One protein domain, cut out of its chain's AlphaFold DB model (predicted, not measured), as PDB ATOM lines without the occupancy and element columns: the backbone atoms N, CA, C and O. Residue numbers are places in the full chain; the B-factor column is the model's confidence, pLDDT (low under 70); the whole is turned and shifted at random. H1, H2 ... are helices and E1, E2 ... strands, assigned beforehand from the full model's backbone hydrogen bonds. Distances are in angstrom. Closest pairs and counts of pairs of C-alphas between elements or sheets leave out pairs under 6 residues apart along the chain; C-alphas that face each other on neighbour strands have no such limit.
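AT A GLANCE: This is residues 10 to 91 of the 114 residues of an uncharacterized protein of Aeromonas media (UniProt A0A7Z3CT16). Little regular structure: one antiparallel hairpin of two strands, E1 and E2, has the short helix H2 near its turn, and H1 stands about perpendicular to H2, with long loops between. The 82 printed residues hold H1, E1, E2, H2 in that order, a mixed class with 26 residues in named elements. The whole is compact, radius of gyration of the C-alphas 12.5 A, spanning 36 by 27 by 22 A.

HOW THE PARTS SIT: H1, residues 10 to 16, is close but not clearly touching H2, residues 78 to 83; their closest C-alphas, Leu 16 and Leu 81, are 7.9 A apart. E1, residues 34 to 39, and E2, residues 45 to 51, stand at 147 degrees; N 36 and O 48 are 2.8 A apart, within hydrogen-bond range. The closest C-alphas of E1 and H2, Ala 39 and Val 78, are 6.1 A apart. In both helices every O i to N i+4 pair is within range.

IN THESE COORDINATES: H1 spans 9.9 A from (125.077, 106.946, 133.004), E1 16.2 A, E2 19.0 A and H2 8.7 A, ending at (107.639, 106.620, 132.236).

THE WHOLE: The printed part has no cut. Links H1 to E1 and E2 to H2 are long. No printed residue is under pLDDT 70.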
ATOM      1  N   GLU A  10     125.231 105.523 132.695       92.31
ATOM      2  CA  GLU A  10     125.077 106.946 133.004       92.31
ATOM      3  C   GLU A  10     123.698 107.447 132.573       92.31
ATOM      4  O   GLU A  10     123.018 108.122 133.340       92.31
ATOM      5  N   VAL A  11     123.251 107.051 131.375       93.06
ATOM      6  CA  VAL A  11     121.923 107.406 130.862       93.06
ATOM      7  C   VAL A  11     120.818 106.753 131.694       93.06
ATOM      8  O   VAL A  11     119.807 107.399 131.980       93.06
ATOM      9  N   ALA A  12     120.987 105.487 132.086       94.56
ATOM     10  CA  ALA A  12     120.030 104.794 132.944       94.56
ATOM     11  C   ALA A  12     119.940 105.445 134.333       94.56
ATOM     12  O   ALA A  12     118.843 105.777 134.782       94.56
ATOM     13  N   ALA A  13     121.086 105.701 134.964       95.06
ATOM     14  CA  ALA A  13     121.204 106.332 136.271       95.06
ATOM     15  C   ALA A  13     120.617 107.744 136.288       95.06
ATOM     16  O   ALA A  13     119.869 108.080 137.203       95.06
ATOM     17  N   GLU A  14     120.907 108.553 135.266       95.38
ATOM     18  CA  GLU A  14     120.363 109.904 135.132       95.38
ATOM     19  C   GLU A  14     118.837 109.876 135.007       95.38
ATOM     20  O   GLU A  14     118.134 110.564 135.745       95.38
ATOM     21  N   ARG A  15     118.292 109.060 134.098       95.56
ATOM     22  CA  ARG A  15     116.843 109.042 133.843       95.56
ATOM     23  C   ARG A  15     116.043 108.443 134.993       95.56
ATOM     24  O   ARG A  15     114.901 108.842 135.205       95.56
ATOM     25  N   LEU A  16     116.627 107.499 135.724       96.06
ATOM     26  CA  LEU A  16     115.988 106.838 136.856       96.06
ATOM     27  C   LEU A  16     116.263 107.525 138.200       96.06
ATOM     28  O   LEU A  16     115.721 107.078 139.207       96.06
ATOM     29  N   SER A  17     117.030 108.619 138.249       94.88
ATOM     30  CA  SER A  17     117.459 109.251 139.508       94.88
ATOM     31  C   SER A  17     116.309 109.732 140.406       94.88
ATOM     32  O   SER A  17     116.500 109.921 141.601       94.88
ATOM     33  N   GLY A  18     115.124 109.979 139.836       94.00
ATOM     34  CA  GLY A  18     113.914 110.363 140.575       94.00
ATOM     35  C   GLY A  18     113.045 109.191 141.042       94.00
ATOM     36  O   GLY A  18     112.014 109.423 141.668       94.00
ATOM     37  N   ILE A  19     113.421 107.956 140.702       95.19
ATOM     38  CA  ILE A  19     112.662 106.726 140.980       95.19
ATOM     39  C   ILE A  19     113.505 105.762 141.816       95.19
ATOM     40  O   ILE A  19     113.029 105.225 142.815       95.19
ATOM     41  N   VAL A  20     114.748 105.534 141.392       96.62
ATOM     42  CA  VAL A  20     115.693 104.620 142.031       96.62
ATOM     43  C   VAL A  20     116.244 105.248 143.306       96.62
ATOM     44  O   VAL A  20     116.532 106.444 143.360       96.62
ATOM     45  N   SER A  21     116.392 104.426 144.341       96.12
ATOM     46  CA  SER A  21     116.997 104.823 145.605       96.12
ATOM     47  C   SER A  21     118.421 105.337 145.394       96.12
ATOM     48  O   SER A  21     119.212 104.724 144.678       96.12
ATOM     49  N   ALA A  22     118.778 106.421 146.084       93.25
ATOM     50  CA  ALA A  22     120.134 106.968 146.065       93.25
ATOM     51  C   ALA A  22     121.192 105.988 146.614       93.25
ATOM     52  O   ALA A  22     122.378 106.152 146.333       93.25
ATOM     53  N   ASP A  23     120.765 104.973 147.371       94.81
ATOM     54  CA  ASP A  23     121.644 103.943 147.930       94.81
ATOM     55  C   ASP A  23     121.955 102.812 146.938       94.81
ATOM     56  O   ASP A  23     122.873 102.020 147.174       94.81
ATOM     57  N   TYR A  24     121.213 102.723 145.827       95.75
ATOM     58  CA  TYR A  24     121.469 101.720 144.803       95.75
ATOM     59  C   TYR A  24     122.799 101.997 144.098       95.75
ATOM     60  O   TYR A  24     123.066 103.101 143.614       95.75
ATOM     61  N   LYS A  25     123.636 100.963 144.004       94.44
ATOM     62  CA  LYS A  25     124.929 101.027 143.324       94.44
ATOM     63  C   LYS A  25     124.815 100.382 141.957       94.44
ATOM     64  O   LYS A  25     124.654  99.168 141.856       94.44
ATOM     65  N   TRP A  26     124.939 101.204 140.924       94.12
ATOM     66  CA  TRP A  26     125.026 100.726 139.553       94.12
ATOM     67  C   TRP A  26     126.249  99.812 139.377       94.12
ATOM     68  O   TRP A  26     127.300 100.100 139.958       94.12
ATOM     69  N   PRO A  27     126.127  98.719 138.603       91.69
ATOM     70  CA  PRO A  27     127.257  97.841 138.323       91.69
ATOM     71  C   PRO A  27     128.321  98.567 137.490       91.69
ATOM     72  O   PRO A  27     128.066  99.603 136.886       91.69
ATOM     73  N   GLU A  28     129.530  98.021 137.423       89.69
ATOM     74  CA  GLU A  28     130.523  98.496 136.459       89.69
ATOM     75  C   GLU A  28     130.337  97.756 135.132       89.69
ATOM     76  O   GLU A  28     130.323  96.525 135.093       89.69
ATOM     77  N   LEU A  29     130.206  98.502 134.033       86.62
ATOM     78  CA  LEU A  29     130.178  97.918 132.694       86.62
ATOM     79  C   LEU A  29     131.588  97.502 132.271       86.62
ATOM     80  O   LEU A  29     132.501  98.327 132.191       86.62
ATOM     81  N   LEU A  30     131.749  96.227 131.921       87.62
ATOM     82  CA  LEU A  30     132.976  95.746 131.299       87.62
ATOM     83  C   LEU A  30     133.108  96.296 129.867       87.62
ATOM     84  O   LEU A  30     132.109  96.390 129.145       87.62
ATOM     85  N   PRO A  31     134.331  96.607 129.396       88.69
ATOM     86  CA  PRO A  31     134.541  97.055 128.027       88.69
ATOM     87  C   PRO A  31     133.939  96.085 127.005       88.69
ATOM     88  O   PRO A  31     134.235  94.893 127.014       88.69
ATOM     89  N   GLY A  32     133.112  96.612 126.101       88.75
ATOM     90  CA  GLY A  32     132.472  95.828 125.043       88.75
ATOM     91  C   GLY A  32     131.126  95.208 125.417       88.75
ATOM     92  O   GLY A  32     130.484  94.656 124.530       88.75
ATOM     93  N   TRP A  33     130.671  95.338 126.663       92.81
ATOM     94  CA  TRP A  33     129.322  94.959 127.084       92.81
ATOM     95  C   TRP A  33     128.380  96.167 127.056       92.81
ATOM     96  O   TRP A  33     128.821  97.309 127.193       92.81
ATOM     97  N   GLN A  34     127.085  95.923 126.861       92.69
ATOM     98  CA  GLN A  34     126.044  96.955 126.895       92.69
ATOM     99  C   GLN A  34     124.988  96.613 127.942       92.69
ATOM    100  O   GLN A  34     124.670  95.439 128.113       92.69
ATOM    101  N   LEU A  35     124.447  97.625 128.620       94.69
ATOM    102  CA  LEU A  35     123.370  97.433 129.585       94.69
ATOM    103  C   LEU A  35     122.071  97.098 128.850       94.69
ATOM    104  O   LEU A  35     121.729  97.753 127.866       94.69
ATOM    105  N   GLU A  36     121.325  96.129 129.363       94.00
ATOM    106  CA  GLU A  36     119.995  95.774 128.881       94.00
ATOM    107  C   GLU A  36     119.024  95.661 130.055       94.00
ATOM    108  O   GLU A  36     119.356  95.144 131.121       94.00
ATOM    109  N   PHE A  37     117.794  96.116 129.831       95.06
ATOM    110  CA  PHE A  37     116.653  95.798 130.682       95.06
ATOM    111  C   PHE A  37     115.743  94.841 129.922       95.06
ATOM    112  O   PHE A  37     115.421  95.105 128.763       95.06
ATOM    113  N   ILE A  38     115.321  93.750 130.550       93.94
ATOM    114  CA  ILE A  38     114.557  92.679 129.906       93.94
ATOM    115  C   ILE A  38     113.198  92.585 130.586       93.94
ATOM    116  O   ILE A  38     113.097  92.176 131.738       93.94
ATOM    117  N   ALA A  39     112.150  92.983 129.871       92.69
ATOM    118  CA  ALA A  39     110.779  92.906 130.347       92.69
ATOM    119  C   ALA A  39     110.126  91.582 129.929       92.69
ATOM    120  O   ALA A  39     110.116  91.211 128.745       92.69
ATOM    121  N   TYR A  40     109.522  90.903 130.899       88.69
ATOM    122  CA  TYR A  40     108.766  89.669 130.712       88.69
ATOM    123  C   TYR A  40     107.255  89.947 130.652       88.69
ATOM    124  O   TYR A  40     106.795  90.991 131.120       88.69
ATOM    125  N   PRO A  41     106.444  89.030 130.085       81.50
ATOM    126  CA  PRO A  41     105.001  89.234 129.920       81.50
ATOM    127  C   PRO A  41     104.239  89.497 131.215       81.50
ATOM    128  O   PRO A  41     103.267  90.247 131.206       81.50
ATOM    129  N   GLU A  42     104.686  88.887 132.311       80.06
ATOM    130  CA  GLU A  42     104.060  89.009 133.630       80.06
ATOM    131  C   GLU A  42     104.312  90.393 134.266       80.06
ATOM    132  O   GLU A  42     103.710  90.737 135.280       80.06
ATOM    133  N   GLY A  43     105.168  91.216 133.648       75.38
ATOM    134  CA  GLY A  43     105.568  92.533 134.145       75.38
ATOM    135  C   GLY A  43     106.890  92.532 134.913       75.38
ATOM    136  O   GLY A  43     107.368  93.614 135.267       75.38
ATOM    137  N   ASP A  44     107.481  91.351 135.120       84.50
ATOM    138  CA  ASP A  44     108.814  91.199 135.697       84.50
ATOM    139  C   ASP A  44     109.873  91.853 134.807       84.50
ATOM    140  O   ASP A  44     109.733  91.946 133.580       84.50
ATOM    141  N   LEU A  45     110.933  92.326 135.454       93.06
ATOM    142  CA  LEU A  45     112.006  93.073 134.827       93.06
ATOM    143  C   LEU A  45     113.346  92.558 135.340       93.06
ATOM    144  O   LEU A  45     113.590  92.601 136.539       93.06
ATOM    145  N   ASP A  46     114.221  92.166 134.423       94.25
ATOM    146  CA  ASP A  46     115.619  91.879 134.730       94.25
ATOM    147  C   ASP A  46     116.523  92.991 134.197       94.25
ATOM    148  O   ASP A  46     116.178  93.717 133.258       94.25
ATOM    149  N   MET A  47     117.707  93.104 134.792       95.56
ATOM    150  CA  MET A  47     118.804  93.915 134.280       95.56
ATOM    151  C   MET A  47     119.986  92.998 133.988       95.56
ATOM    152  O   MET A  47     120.349  92.168 134.818       95.56
ATOM    153  N   ASP A  48     120.594  93.161 132.819       94.62
ATOM    154  CA  ASP A  48     121.695  92.317 132.370       94.62
ATOM    155  C   ASP A  48     122.689  93.115 131.517       94.62
ATOM    156  O   ASP A  48     122.470  94.280 131.176       94.62
ATOM    157  N   MET A  49     123.797  92.480 131.159       94.25
ATOM    158  CA  MET A  49     124.737  92.968 130.170       94.25
ATOM    159  C   MET A  49     124.719  92.051 128.949       94.25
ATOM    160  O   MET A  49     124.868  90.839 129.066       94.25
ATOM    161  N   LEU A  50     124.602  92.629 127.757       93.00
ATOM    162  CA  LEU A  50     124.676  91.905 126.490       93.00
ATOM    163  C   LEU A  50     126.035  92.143 125.831       93.00
ATOM    164  O   LEU A  50     126.472  93.281 125.656       93.00
ATOM    165  N   HIS A  51     126.702  91.073 125.408       93.19
ATOM    166  CA  HIS A  51     127.859  91.195 124.530       93.19
ATOM    167  C   HIS A  51     127.375  91.306 123.067       93.19
ATOM    168  O   HIS A  51     126.950  90.310 122.475       93.19
ATOM    169  N   PRO A  52     127.486  92.468 122.395       88.19
ATOM    170  CA  PRO A  52     126.825  92.728 121.114       88.19
ATOM    171  C   PRO A  52     127.388  91.901 119.949       88.19
ATOM    172  O   PRO A  52     126.687  91.675 118.962       88.19
ATOM    173  N   VAL A  53     128.645  91.446 120.042       90.12
ATOM    174  CA  VAL A  53     129.275  90.574 119.029       90.12
ATOM    175  C   VAL A  53     128.956  89.095 119.265       90.12
ATOM    176  O   VAL A  53     128.446  88.442 118.362       90.12
ATOM    177  N   ALA A  54     129.236  88.576 120.464       91.19
ATOM    178  CA  ALA A  54     129.014  87.176 120.819       91.19
ATOM    179  C   ALA A  54     127.531  86.805 121.005       91.19
ATOM    180  O   ALA A  54     127.203  85.630 120.908       91.19
ATOM    181  N   ARG A  55     126.642  87.793 121.200       90.25
ATOM    182  CA  ARG A  55     125.193  87.605 121.408       90.25
ATOM    183  C   ARG A  55     124.862  86.730 122.619       90.25
ATOM    184  O   ARG A  55     123.902  85.971 122.576       90.25
ATOM    185  N   VAL A  56     125.657  86.869 123.674       93.38
ATOM    186  CA  VAL A  56     125.468  86.196 124.965       93.38
ATOM    187  C   VAL A  56     125.152  87.225 126.038       93.38
ATOM    188  O   VAL A  56     125.642  88.363 125.964       93.38
ATOM    189  N   PHE A  57     124.337  86.824 127.005       94.25
ATOM    190  CA  PHE A  57     124.069  87.615 128.194       94.25
ATOM    191  C   PHE A  57     125.091  87.294 129.279       94.25
ATOM    192  O   PHE A  57     125.689  86.221 129.299       94.25
ATOM    193  N   TRP A  58     125.341  88.243 130.175       94.00
ATOM    194  CA  TRP A  58     126.295  88.044 131.258       94.00
ATOM    195  C   TRP A  58     125.802  86.965 132.221       94.00
ATOM    196  O   TRP A  58     126.595  86.122 132.646       94.00
ATOM    197  N   SER A  59     124.495  86.956 132.497       94.31
ATOM    198  CA  SER A  59     123.845  85.962 133.354       94.31
ATOM    199  C   SER A  59     123.889  84.520 132.824       94.31
ATOM    200  O   SER A  59     123.660  83.595 133.600       94.31
ATOM    201  N   ASP A  60     124.235  84.299 131.546       93.50
ATOM    202  CA  ASP A  60     124.379  82.946 130.985       93.50
ATOM    203  C   ASP A  60     125.515  82.163 131.675       93.50
ATOM    204  O   ASP A  60     125.405  80.954 131.881       93.50
ATOM    205  N   ASP A  61     126.588  82.861 132.063       94.50
ATOM    206  CA  ASP A  61     127.789  82.279 132.679       94.50
ATOM    207  C   ASP A  61     128.079  82.830 134.092       94.50
ATOM    208  O   ASP A  61     129.023  82.387 134.752       94.50
ATOM    209  N   ASN A  62     127.302  83.807 134.570       93.44
ATOM    210  CA  ASN A  62     127.548  84.523 135.825       93.44
ATOM    211  C   ASN A  62     126.259  84.730 136.629       93.44
ATOM    212  O   ASN A  62     125.154  84.476 136.160       93.44
ATOM    213  N   GLU A  63     126.395  85.228 137.859       91.50
ATOM    214  CA  GLU A  63     125.230  85.616 138.656       91.50
ATOM    215  C   GLU A  63     124.480  86.803 138.014       91.50
ATOM    216  O   GLU A  63     125.124  87.712 137.470       91.50
ATOM    217  N   PRO A  64     123.133  86.826 138.094       89.12
ATOM    218  CA  PRO A  64     122.326  87.936 137.601       89.12
ATOM    219  C   PRO A  64     122.700  89.261 138.264       89.12
ATOM    220  O   PRO A  64     123.036  89.314 139.450       89.12
ATOM    221  N   LEU A  65     122.587  90.355 137.511       92.81
ATOM    222  CA  LEU A  65     122.813  91.677 138.079       92.81
ATOM    223  C   LEU A  65     121.643  92.073 138.990       92.81
ATOM    224  O   LEU A  65     120.481  91.838 138.651       92.81
ATOM    225  N   PRO A  66     121.919  92.720 140.135       92.81
ATOM    226  CA  PRO A  66     120.866  93.188 141.020       92.81
ATOM    227  C   PRO A  66     120.076  94.308 140.344       92.81
ATOM    228  O   PRO A  66     120.638  95.344 139.977       92.81
ATOM    229  N   LEU A  67     118.766  94.123 140.214       95.00
ATOM    230  CA  LEU A  67     117.871  95.136 139.668       95.00
ATOM    231  C   LEU A  67     117.851  96.392 140.568       95.00
ATOM    232  O   LEU A  67     117.888  96.263 141.798       95.00
ATOM    233  N   PRO A  68     117.762  97.607 139.997       95.94
ATOM    234  CA  PRO A  68     117.523  98.809 140.782       95.94
ATOM    235  C   PRO A  68     116.241  98.723 141.617       95.94
ATOM    236  O   PRO A  68     115.231  98.158 141.193       95.94
ATOM    237  N   TYR A  69     116.267  99.342 142.794       96.69
ATOM    238  CA  TYR A  69     115.124  99.418 143.703       96.69
ATOM    239  C   TYR A  69     114.772 100.869 144.026       96.69
ATOM    240  O   TYR A  69     115.616 101.765 143.957       96.69
ATOM    241  N   LYS A  70     113.504 101.109 144.354       96.31
ATOM    242  CA  LYS A  70     112.940 102.408 144.731       96.31
ATOM    243  C   LYS A  70     113.250 102.726 146.194       96.31
ATOM    244  O   LYS A  70     113.746 101.885 146.937       96.31
ATOM    245  N   SER A  71     112.942 103.942 146.646       92.44
ATOM    246  CA  SER A  71     113.174 104.343 148.047       92.44
ATOM    247  C   SER A  71     112.394 103.521 149.083       92.44
ATOM    248  O   SER A  71     112.752 103.552 150.254       92.44
ATOM    249  N   ASP A  72     111.341 102.807 148.675       93.94
ATOM    250  CA  ASP A  72     110.567 101.886 149.517       93.94
ATOM    251  C   ASP A  72     111.062 100.427 149.440       93.94
ATOM    252  O   ASP A  72     110.354  99.518 149.863       93.94
ATOM    253  N   GLU A  73     112.261 100.212 148.885       93.25
ATOM    254  CA  GLU A  73     112.908  98.909 148.676       93.25
ATOM    255  C   GLU A  73     112.209  97.991 147.659       93.25
ATOM    256  O   GLU A  73     112.683  96.885 147.398       93.25
ATOM    257  N   SER A  74     111.127  98.442 147.016       94.31
ATOM    258  CA  SER A  74     110.511  97.686 145.925       94.31
ATOM    259  C   SER A  74     111.370  97.742 144.652       94.31
ATOM    260  O   SER A  74     112.008  98.764 144.381       94.31
ATOM    261  N   PRO A  75     111.411  96.674 143.837       94.56
ATOM    262  CA  PRO A  75     112.105  96.707 142.553       94.56
ATOM    263  C   PRO A  75     111.472  97.730 141.600       94.56
ATOM    264  O   PRO A  75     110.263  97.990 141.640       94.56
ATOM    265  N   ILE A  76     112.276  98.296 140.697       95.12
ATOM    266  CA  ILE A  76     111.711  99.009 139.547       95.12
ATOM    267  C   ILE A  76     110.980  98.035 138.614       95.12
ATOM    268  O   ILE A  76     111.271  96.846 138.562       95.12
ATOM    269  N   THR A  77     110.028  98.556 137.853       93.88
ATOM    270  CA  THR A  77     109.187  97.791 136.928       93.88
ATOM    271  C   THR A  77     109.336  98.316 135.505       93.88
ATOM    272  O   THR A  77     109.814  99.431 135.281       93.88
ATOM    273  N   VAL A  78     108.846  97.561 134.518       92.62
ATOM    274  CA  VAL A  78     108.800  98.026 133.120       92.62
ATOM    275  C   VAL A  78     108.048  99.358 132.963       92.62
ATOM    276  O   VAL A  78     108.393 100.178 132.114       92.62
ATOM    277  N   TRP A  79     107.056  99.630 133.816       92.56
ATOM    278  CA  TRP A  79     106.296 100.882 133.789       92.56
ATOM    279  C   TRP A  79     107.143 102.091 134.178       92.56
ATOM    280  O   TRP A  79     106.962 103.169 133.609       92.56
ATOM    281  N   ASP A  80     108.098 101.907 135.091       94.69
ATOM    282  CA  ASP A  80     109.053 102.948 135.467       94.69
ATOM    283  C   ASP A  80     109.974 103.277 134.280       94.69
ATOM    284  O   ASP A  80     110.200 104.451 133.976       94.69
ATOM    285  N   LEU A  81     110.417 102.255 133.533       94.25
ATOM    286  CA  LEU A  81     111.210 102.436 132.310       94.25
ATOM    287  C   LEU A  81     110.429 103.190 131.229       94.25
ATOM    288  O   LEU A  81     110.949 104.131 130.624       94.25
ATOM    289  N   ILE A  82     109.160 102.823 131.017       92.69
ATOM    290  CA  ILE A  82     108.265 103.498 130.067       92.69
ATOM    291  C   ILE A  82     108.080 104.971 130.454       92.69
ATOM    292  O   ILE A  82     108.177 105.845 129.588       92.69
ATOM    293  N   ALA A  83     107.857 105.262 131.740       94.06
ATOM    294  CA  ALA A  83     107.639 106.620 132.236       94.06
ATOM    295  C   ALA A  83     108.829 107.552 131.946       94.06
ATOM    296  O   ALA A  83     108.629 108.711 131.575       94.06
ATOM    297  N   VAL A  84     110.058 107.034 132.036       94.69
ATOM    298  CA  VAL A  84     111.295 107.795 131.780       94.69
ATOM    299  C   VAL A  84     111.856 107.597 130.366       94.69
ATOM    300  O   VAL A  84     112.937 108.094 130.040       94.69
ATOM    301  N   LYS A  85     111.111 106.901 129.495       93.38
ATOM    302  CA  LYS A  85     111.497 106.581 128.110       93.38
ATOM    303  C   LYS A  85     112.846 105.858 128.023       93.38
ATOM    304  O   LYS A  85     113.646 106.145 127.126       93.38
ATOM    305  N   LEU A  86     113.128 104.958 128.964       93.19
ATOM    306  CA  LEU A  86     114.293 104.083 128.893       93.19
ATOM    307  C   LEU A  86     113.993 102.916 127.940       93.19
ATOM    308  O   LEU A  86     112.921 102.317 128.052       93.19
ATOM    309  N   PRO A  87     114.883 102.597 126.986       91.88
ATOM    310  CA  PRO A  87     114.718 101.411 126.158       91.88
ATOM    311  C   PRO A  87     114.848 100.138 127.001       91.88
ATOM    312  O   PRO A  87     115.613 100.089 127.961       91.88
ATOM    313  N   TYR A  88     114.104  99.113 126.604       91.88
ATOM    314  CA  TYR A  88     114.158  97.768 127.164       91.88
ATOM    315  C   TYR A  88     113.861  96.750 126.058       91.88
ATOM    316  O   TYR A  88     113.219  97.068 125.051       91.88
ATOM    317  N   MET A  89     114.331  95.525 126.251       90.31
ATOM    318  CA  MET A  89     114.034  94.365 125.424       90.31
ATOM    319  C   MET A  89     112.782  93.659 125.950       90.31
ATOM    320  O   MET A  89     112.539  93.621 127.153       90.31
ATOM    321  N   THR A  90     111.993  93.066 125.057       87.19
ATOM    322  CA  THR A  90     110.918  92.139 125.429       87.19
ATOM    323  C   THR A  90     111.310  90.723 125.028       87.19
ATOM    324  O   THR A  90     111.878  90.514 123.957       87.19
ATOM    325  N   THR A  91     110.973  89.728 125.848       77.00
ATOM    326  CA  THR A  91     111.236  88.308 125.531       77.00
ATOM    327  C   THR A  91     110.335  87.748 124.428       77.00
ATOM    328  O   THR A  91     110.603  86.680 123.879       77.00
TER     329      THR A  91